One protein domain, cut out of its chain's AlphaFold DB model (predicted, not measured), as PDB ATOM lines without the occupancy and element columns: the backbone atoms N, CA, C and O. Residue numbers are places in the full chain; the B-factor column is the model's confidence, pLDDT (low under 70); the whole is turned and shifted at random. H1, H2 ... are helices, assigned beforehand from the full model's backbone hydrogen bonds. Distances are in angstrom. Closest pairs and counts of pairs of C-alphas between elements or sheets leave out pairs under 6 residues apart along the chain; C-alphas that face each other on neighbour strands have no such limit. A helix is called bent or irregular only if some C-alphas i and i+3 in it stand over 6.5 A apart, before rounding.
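What this domain is: This is residues 153 to 213 of the 217 residues of an uncharacterized protein of Actinobacteria bacterium (UniProt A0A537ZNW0). Three helices, each touching the other two at a large angle, make a small triangle: the long H3 makes the longest axis, H2 meets its first residues, 192 to 196, at a corner, and H1 packs across it at residues 196 to 203. H1 and H2 also pack on each other, and the last part of H3 with the tail after it, residues 205 to 213, sticks out beyond this body. The printed part has 61 residues with three named helices, in the order H1, H2, H3, and no named strand; the class is all helix. The whole is compact, with a radius of gyration of the C-alphas of 11.3 A, and elongated, spanning 35 by 21 by 16 A.

Where its parts are: The printed part begins at Asp 153, with its C-alpha at (118.751, 202.968, 256.911), and residues 153 to 159 precede the first helix. H1 holds residues 160 to 169, starting at C-alpha 160 at (120.793, 211.989, 241.091) and measuring 14.1 A from first to last C-alpha. H2 holds residues 178 to 188 and measures 16.0 A. It is irregular: C-alphas 184 and 187 are 7.3 A apart. H3 holds residues 192 to 209, measures 25.7 A and ends at C-alpha 209 at (127.619, 229.086, 247.754).

How they stand to each other: H1 and H2 touch, with the closest C-alphas, those of Val 166 and Val 181, 6.2 A apart. Their lines stand at a steep tilt of 69 degrees, only just short of about perpendicular, and they run the same way. H3 touches H2 with residues 192 to 196 alone, and the closest C-alphas, those of Phe 185 and Arg 192, are 5.6 A apart. The lines of H2 and H3 are about perpendicular, but only just, at 72 degrees. H3 touches H1 with residues 196 to 203 alone, and the closest C-alphas, those of Phe 162 and Leu 200, are 6.7 A apart. The lines of H1 and H3 are about perpendicular, at 77 degrees. The helix packing is mostly crossed, with 0 of these 3 pairs at a shallow tilt. In H1 and H3 every O i to N i+4 pair is within hydrogen-bond range; in H2 5 of 7 are.

The domain as a whole: The two C-alphas farthest apart, those of Pro 190 and Pro 212, are 35.3 A apart. Residues 205 to 213, of which 205 to 209 belong to H3, stand free; without them the body of 52 residues spans 29 by 21 by 16 A. The printed part has no cut. The link from H1 to H2, 8 residues, is short, and the link from H2 to H3, 3 residues, is tight. The mean pLDDT of the printed part is 89.5, and residues 210 to 213 are under 70.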
ATOM      1  N   ASP A 153     117.875 203.739 257.793       96.06
ATOM      2  CA  ASP A 153     118.751 202.968 256.911       96.06
ATOM      3  C   ASP A 153     118.300 202.973 255.441       96.06
ATOM      4  O   ASP A 153     119.067 202.580 254.567       96.06
ATOM      5  N   ALA A 154     117.081 203.436 255.141       94.00
ATOM      6  CA  ALA A 154     116.566 203.467 253.776       94.00
ATOM      7  C   ALA A 154     117.290 204.553 252.965       94.00
ATOM      8  O   ALA A 154     116.983 205.737 253.073       94.00
ATOM      9  N   LEU A 155     118.273 204.166 252.154       94.69
ATOM     10  CA  LEU A 155     119.069 205.076 251.333       94.69
ATOM     11  C   LEU A 155     118.503 205.148 249.908       94.69
ATOM     12  O   LEU A 155     118.526 204.149 249.208       94.69
ATOM     13  N   PRO A 156     118.046 206.303 249.400       93.12
ATOM     14  CA  PRO A 156     117.656 206.432 247.996       93.12
ATOM     15  C   PRO A 156     118.867 206.447 247.044       93.12
ATOM     16  O   PRO A 156     119.069 207.424 246.333       93.12
ATOM     17  N   ALA A 157     119.682 205.389 246.993       92.75
ATOM     18  CA  ALA A 157     120.987 205.393 246.315       92.75
ATOM     19  C   ALA A 157     120.932 205.776 244.820       92.75
ATOM     20  O   ALA A 157     121.860 206.375 244.282       92.75
ATOM     21  N   GLY A 158     119.803 205.505 244.153       89.62
ATOM     22  CA  GLY A 158     119.545 205.925 242.770       89.62
ATOM     23  C   GLY A 158     119.227 207.412 242.571       89.62
ATOM     24  O   GLY A 158     118.929 207.816 241.447       89.62
ATOM     25  N   ASP A 159     119.233 208.230 243.626       90.12
ATOM     26  CA  ASP A 159     118.973 209.664 243.516       90.12
ATOM     27  C   ASP A 159     120.123 210.366 242.791       90.12
ATOM     28  O   ASP A 159     121.301 210.177 243.103       90.12
ATOM     29  N   LEU A 160     119.786 211.244 241.843       88.31
ATOM     30  CA  LEU A 160     120.793 211.989 241.091       88.31
ATOM     31  C   LEU A 160     121.664 212.876 242.001       88.31
ATOM     32  O   LEU A 160     122.827 213.120 241.676       88.31
ATOM     33  N   GLY A 161     121.117 213.360 243.117       90.06
ATOM     34  CA  GLY A 161     121.856 214.087 244.140       90.06
ATOM     35  C   GLY A 161     122.940 213.222 244.774       90.06
ATOM     36  O   GLY A 161     124.098 213.635 244.787       90.06
ATOM     37  N   PHE A 162     122.604 212.001 245.202       93.19
ATOM     38  CA  PHE A 162     123.578 211.049 245.749       93.19
ATOM     39  C   PHE A 162     124.634 210.638 244.722       93.19
ATOM     40  O   PHE A 162     125.826 210.667 245.014       93.19
ATOM     41  N   ILE A 163     124.217 210.360 243.488       94.00
ATOM     42  CA  ILE A 163     125.116 210.012 242.382       94.00
ATOM     43  C   ILE A 163     126.150 211.119 242.104       94.00
ATOM     44  O   ILE A 163     127.328 210.843 241.861       94.00
ATOM     45  N   LYS A 164     125.721 212.388 242.118       92.12
ATOM     46  CA  LYS A 164     126.614 213.544 241.929       92.12
ATOM     47  C   LYS A 164     127.501 213.783 243.146       92.12
ATOM     48  O   LYS A 164     128.686 214.047 242.978       92.12
ATOM     49  N   LEU A 165     126.926 213.678 244.342       93.31
ATOM     50  CA  LEU A 165     127.629 213.817 245.612       93.31
ATOM     51  C   LEU A 165     128.796 212.835 245.691       93.31
ATOM     52  O   LEU A 165     129.932 213.259 245.867       93.31
ATOM     53  N   VAL A 166     128.517 211.541 245.528       94.38
ATOM     54  CA  VAL A 166     129.527 210.481 245.627       94.38
ATOM     55  C   VAL A 166     130.523 210.582 244.477       94.38
ATOM     56  O   VAL A 166     131.720 210.473 244.709       94.38
ATOM     57  N   GLY A 167     130.071 210.906 243.258       93.06
ATOM     58  CA  GLY A 167     130.981 211.160 242.136       93.06
ATOM     59  C   GLY A 167     131.957 212.314 242.394       93.06
ATOM     60  O   GLY A 167     133.131 212.223 242.037       93.06
ATOM     61  N   GLY A 168     131.488 213.382 243.048       90.12
ATOM     62  CA  GLY A 168     132.302 214.536 243.426       90.12
ATOM     63  C   GLY A 168     133.239 214.259 244.602       90.12
ATOM     64  O   GLY A 168     134.434 214.516 244.496       90.12
ATOM     65  N   LEU A 169     132.718 213.720 245.708       88.81
ATOM     66  CA  LEU A 169     133.502 213.419 246.914       88.81
ATOM     67  C   LEU A 169     134.505 212.283 246.694       88.81
ATOM     68  O   LEU A 169     135.605 212.330 247.235       88.81
ATOM     69  N   GLY A 170     134.142 211.290 245.883       86.62
ATOM     70  CA  GLY A 170     135.016 210.184 245.500       86.62
ATOM     71  C   GLY A 170     136.035 210.543 244.416       86.62
ATOM     72  O   GLY A 170     136.834 209.691 244.045       86.62
ATOM     73  N   GLY A 171     136.010 211.769 243.875       88.69
ATOM     74  CA  GLY A 171     136.969 212.209 242.856       88.69
ATOM     75  C   GLY A 171     136.906 211.409 241.550       88.69
ATOM     76  O   GLY A 171     137.901 211.320 240.839       88.69
ATOM     77  N   LEU A 172     135.749 210.829 241.212       88.56
ATOM     78  CA  LEU A 172     135.629 209.863 240.112       88.56
ATOM     79  C   LEU A 172     135.779 210.495 238.717       88.56
ATOM     80  O   LEU A 172     135.865 209.775 237.725       88.56
ATOM     81  N   GLY A 173     135.703 211.826 238.602       88.00
ATOM     82  CA  GLY A 173     135.651 212.532 237.309       88.00
ATOM     83  C   GLY A 173     134.385 212.239 236.488       88.00
ATOM     84  O   GLY A 173     134.220 212.743 235.380       88.00
ATOM     85  N   ARG A 174     133.465 211.441 237.037       91.38
ATOM     86  CA  ARG A 174     132.183 211.048 236.453       91.38
ATOM     87  C   ARG A 174     131.114 210.952 237.537       91.38
ATOM     88  O   ARG A 174     131.386 211.050 238.730       91.38
ATOM     89  N   ARG A 175     129.877 210.723 237.104       92.38
ATOM     90  CA  ARG A 175     128.783 210.340 238.002       92.38
ATOM     91  C   ARG A 175     129.068 208.962 238.608       92.38
ATOM     92  O   ARG A 175     129.546 208.075 237.895       92.38
ATOM     93  N   ALA A 176     128.763 208.805 239.894       94.81
ATOM     94  CA  ALA A 176     128.793 207.501 240.542       94.81
ATOM     95  C   ALA A 176     127.669 206.594 240.008       94.81
ATOM     96  O   ALA A 176     126.649 207.059 239.493       94.81
ATOM     97  N   THR A 177     127.866 205.291 240.117       96.19
ATOM     98  CA  THR A 177     126.832 204.272 239.934       96.19
ATOM     99  C   THR A 177     126.030 204.103 241.226       96.19
ATOM    100  O   THR A 177     126.423 204.602 242.278       96.19
ATOM    101  N   VAL A 178     124.888 203.412 241.157       94.75
ATOM    102  CA  VAL A 178     124.079 203.120 242.356       94.75
ATOM    103  C   VAL A 178     124.871 202.269 243.349       94.75
ATOM    104  O   VAL A 178     124.852 202.565 244.538       94.75
ATOM    105  N   ASP A 179     125.623 201.285 242.857       96.12
ATOM    106  CA  ASP A 179     126.432 200.397 243.697       96.12
ATOM    107  C   ASP A 179     127.556 201.160 244.412       96.12
ATOM    108  O   ASP A 179     127.776 200.962 245.602       96.12
ATOM    109  N   GLU A 180     128.203 202.111 243.729       96.31
ATOM    110  CA  GLU A 180     129.209 202.987 244.349       96.31
ATOM    111  C   GLU A 180     128.602 203.892 245.433       96.31
ATOM    112  O   GLU A 180     129.260 204.203 246.422       96.31
ATOM    113  N   VAL A 181     127.345 204.323 245.271       96.56
ATOM    114  CA  VAL A 181     126.634 205.079 246.313       96.56
ATOM    115  C   VAL A 181     126.331 204.181 247.514       96.56
ATOM    116  O   VAL A 181     126.557 204.598 248.650       96.56
ATOM    117  N   GLU A 182     125.843 202.961 247.284       95.88
ATOM    118  CA  GLU A 182     125.600 201.980 248.350       95.88
ATOM    119  C   GLU A 182     126.884 201.658 249.122       95.88
ATOM    120  O   GLU A 182     126.879 201.676 250.352       95.88
ATOM    121  N   GLU A 183     127.997 201.439 248.419       96.69
ATOM    122  CA  GLU A 183     129.306 201.175 249.020       96.69
ATOM    123  C   GLU A 183     129.811 202.374 249.830       96.69
ATOM    124  O   GLU A 183     130.225 202.213 250.978       96.69
ATOM    125  N   PHE A 184     129.709 203.587 249.277       95.94
ATOM    126  CA  PHE A 184     130.122 204.809 249.967       95.94
ATOM    127  C   PHE A 184     129.378 204.997 251.294       95.94
ATOM    128  O   PHE A 184     129.962 205.441 252.285       95.94
ATOM    129  N   PHE A 185     128.086 204.657 251.327       96.81
ATOM    130  CA  PHE A 185     127.272 204.790 252.528       96.81
ATOM    131  C   PHE A 185     127.260 203.545 253.423       96.81
ATOM    132  O   PHE A 185     126.833 203.660 254.570       96.81
ATOM    133  N   ALA A 186     127.765 202.390 252.980       96.94
ATOM    134  CA  ALA A 186     127.782 201.150 253.764       96.94
ATOM    135  C   ALA A 186     128.355 201.303 255.194       96.94
ATOM    136  O   ALA A 186     127.737 200.773 256.123       96.94
ATOM    137  N   PRO A 187     129.438 202.077 255.437       97.38
ATOM    138  CA  PRO A 187     129.973 202.289 256.786       97.38
ATOM    139  C   PRO A 187     129.025 203.014 257.752       97.38
ATOM    140  O   PRO A 187     129.241 202.980 258.959       97.38
ATOM    141  N   TYR A 188     127.986 203.683 257.242       95.88
ATOM    142  CA  TYR A 188     127.017 204.430 258.049       95.88
ATOM    143  C   TYR A 188     125.813 203.588 258.480       95.88
ATOM    144  O   TYR A 188     124.892 204.128 259.092       95.88
ATOM    145  N   ALA A 189     125.777 202.288 258.175       95.50
ATOM    146  CA  ALA A 189     124.737 201.396 258.679       95.50
ATOM    147  C   ALA A 189     124.691 201.406 260.225       95.50
ATOM    148  O   ALA A 189     125.746 201.429 260.867       95.50
ATOM    149  N   PRO A 190     123.497 201.382 260.856       95.75
ATOM    150  CA  PRO A 190     122.145 201.275 260.282       95.75
ATOM    151  C   PRO A 190     121.454 202.637 260.016       95.75
ATOM    152  O   PRO A 190     120.243 202.775 260.180       95.75
ATOM    153  N   TYR A 191     122.213 203.677 259.670       96.81
ATOM    154  CA  TYR A 191     121.729 205.052 259.482       96.81
ATOM    155  C   TYR A 191     122.060 205.609 258.090       96.81
ATOM    156  O   TYR A 191     122.229 206.821 257.935       96.81
ATOM    157  N   ARG A 192     122.179 204.752 257.068       97.12
ATOM    158  CA  ARG A 192     122.662 205.144 255.730       97.12
ATOM    159  C   ARG A 192     121.838 206.262 255.095       97.12
ATOM    160  O   ARG A 192     122.399 207.264 254.653       97.12
ATOM    161  N   GLY A 193     120.512 206.136 255.097       93.69
ATOM    162  CA  GLY A 193     119.598 207.143 254.551       93.69
ATOM    163  C   GLY A 193     119.625 208.466 255.316       93.69
ATOM    164  O   GLY A 193     119.583 209.549 254.716       93.69
ATOM    165  N   LEU A 194     119.755 208.396 256.642       94.44
ATOM    166  CA  LEU A 194     119.864 209.575 257.498       94.44
ATOM    167  C   LEU A 194     121.196 210.308 257.277       94.44
ATOM    168  O   LEU A 194     121.194 211.513 257.022       94.44
ATOM    169  N   ALA A 195     122.319 209.585 257.311       95.38
ATOM    170  CA  ALA A 195     123.646 210.126 257.018       95.38
ATOM    171  C   ALA A 195     123.682 210.747 255.617       95.38
ATOM    172  O   ALA A 195     124.090 211.899 255.453       95.38
ATOM    173  N   GLY A 196     123.152 210.028 254.624       93.62
ATOM    174  CA  GLY A 196     123.004 210.520 253.265       93.62
ATOM    175  C   GLY A 196     122.228 211.834 253.191       93.62
ATOM    176  O   GLY A 196     122.685 212.778 252.551       93.62
ATOM    177  N   SER A 197     121.098 211.945 253.894       91.75
ATOM    178  CA  SER A 197     120.287 213.171 253.903       91.75
ATOM    179  C   SER A 197     121.055 214.389 254.425       91.75
ATOM    180  O   SER A 197     120.961 215.469 253.837       91.75
ATOM    181  N   PHE A 198     121.851 214.225 255.487       93.19
ATOM    182  CA  PHE A 198     122.675 215.310 256.029       93.19
ATOM    183  C   PHE A 198     123.795 215.722 255.075       93.19
ATOM    184  O   PHE A 198     123.970 216.913 254.805       93.19
ATOM    185  N   VAL A 199     124.536 214.750 254.538       92.38
ATOM    186  CA  VAL A 199     125.657 215.026 253.630       92.38
ATOM    187  C   VAL A 199     125.152 215.665 252.334       92.38
ATOM    188  O   VAL A 199     125.726 216.647 251.865       92.38
ATOM    189  N   LEU A 200     124.035 215.180 251.790       90.88
ATOM    190  CA  LEU A 200     123.428 215.736 250.584       90.88
ATOM    191  C   LEU A 200     122.940 217.179 250.796       90.88
ATOM    192  O   LEU A 200     123.156 218.036 249.938       90.88
ATOM    193  N   ALA A 201     122.335 217.479 251.950       88.50
ATOM    194  CA  ALA A 201     121.935 218.841 252.298       88.50
ATOM    195  C   ALA A 201     123.145 219.788 252.404       88.50
ATOM    196  O   ALA A 201     123.112 220.902 251.872       88.50
ATOM    197  N   ALA A 202     124.229 219.337 253.043       87.81
ATOM    198  CA  ALA A 202     125.472 220.098 253.138       87.81
ATOM    199  C   ALA A 202     126.097 220.348 251.754       87.81
ATOM    200  O   ALA A 202     126.508 221.470 251.457       87.81
ATOM    201  N   TYR A 203     126.100 219.341 250.881       87.31
ATOM    202  CA  TYR A 203     126.619 219.438 249.517       87.31
ATOM    203  C   TYR A 203     125.831 220.413 248.642       87.31
ATOM    204  O   TYR A 203     126.426 221.257 247.975       87.31
ATOM    205  N   HIS A 204     124.496 220.368 248.684       84.94
ATOM    206  CA  HIS A 204     123.668 221.342 247.969       84.94
ATOM    207  C   HIS A 204     123.927 222.774 248.444       84.94
ATOM    208  O   HIS A 204     124.023 223.682 247.618       84.94
ATOM    209  N   LYS A 205     124.092 222.978 249.759       84.56
ATOM    210  CA  LYS A 205     124.452 224.288 250.313       84.56
ATOM    211  C   LYS A 205     125.826 224.739 249.815       84.56
ATOM    212  O   LYS A 205     125.951 225.875 249.373       84.56
ATOM    213  N   ALA A 206     126.816 223.848 249.831       82.56
ATOM    214  CA  ALA A 206     128.168 224.137 249.367       82.56
ATOM    215  C   ALA A 206     128.205 224.519 247.877       82.56
ATOM    216  O   ALA A 206     128.838 225.514 247.530       82.56
ATOM    217  N   ILE A 207     127.483 223.795 247.009       79.94
ATOM    218  CA  ILE A 207     127.372 224.137 245.580       79.94
ATOM    219  C   ILE A 207     126.689 225.488 245.386       79.94
ATOM    220  O   ILE A 207     127.160 226.288 244.585       79.94
ATOM    221  N   ALA A 208     125.600 225.758 246.111       76.44
ATOM    222  CA  ALA A 208     124.874 227.020 245.984       76.44
ATOM    223  C   ALA A 208     125.724 228.236 246.393       76.44
ATOM    224  O   ALA A 208     125.527 229.328 245.868       76.44
ATOM    225  N   THR A 209     126.668 228.048 247.319       75.75
ATOM    226  CA  THR A 209     127.619 229.086 247.754       75.75
ATOM    227  C   THR A 209     128.929 229.104 246.962       75.75
ATOM    228  O   THR A 209     129.729 230.020 247.133       75.75
ATOM    229  N   GLY A 210     129.186 228.082 246.144       61.25
ATOM    230  CA  GLY A 210     130.418 227.945 245.379       61.25
ATOM    231  C   GLY A 210     130.439 228.852 244.150       61.25
ATOM    232  O   GLY A 210     129.397 229.196 243.593       61.25
ATOM    233  N   ALA A 211     131.640 229.218 243.690       57.19
ATOM    234  CA  ALA A 211     131.793 229.824 242.371       57.19
ATOM    235  C   ALA A 211     131.197 228.877 241.306       57.19
ATOM    236  O   ALA A 211     131.377 227.661 241.425       57.19
ATOM    237  N   PRO A 212     130.490 229.391 240.279       53.84
ATOM    238  CA  PRO A 212     129.879 228.545 239.263       53.84
ATOM    239  C   PRO A 212     130.940 227.631 238.651       53.84
ATOM    240  O   PRO A 212     132.010 228.096 238.246       53.84
ATOM    241  N   LEU A 213     130.651 226.327 238.609       54.03
ATOM    242  CA  LEU A 213     131.516 225.350 237.958       54.03
ATOM    243  C   LEU A 213     131.718 225.811 236.514       54.03
ATOM    244  O   LEU A 213     130.763 225.848 235.736       54.03
TER     245      LEU A 213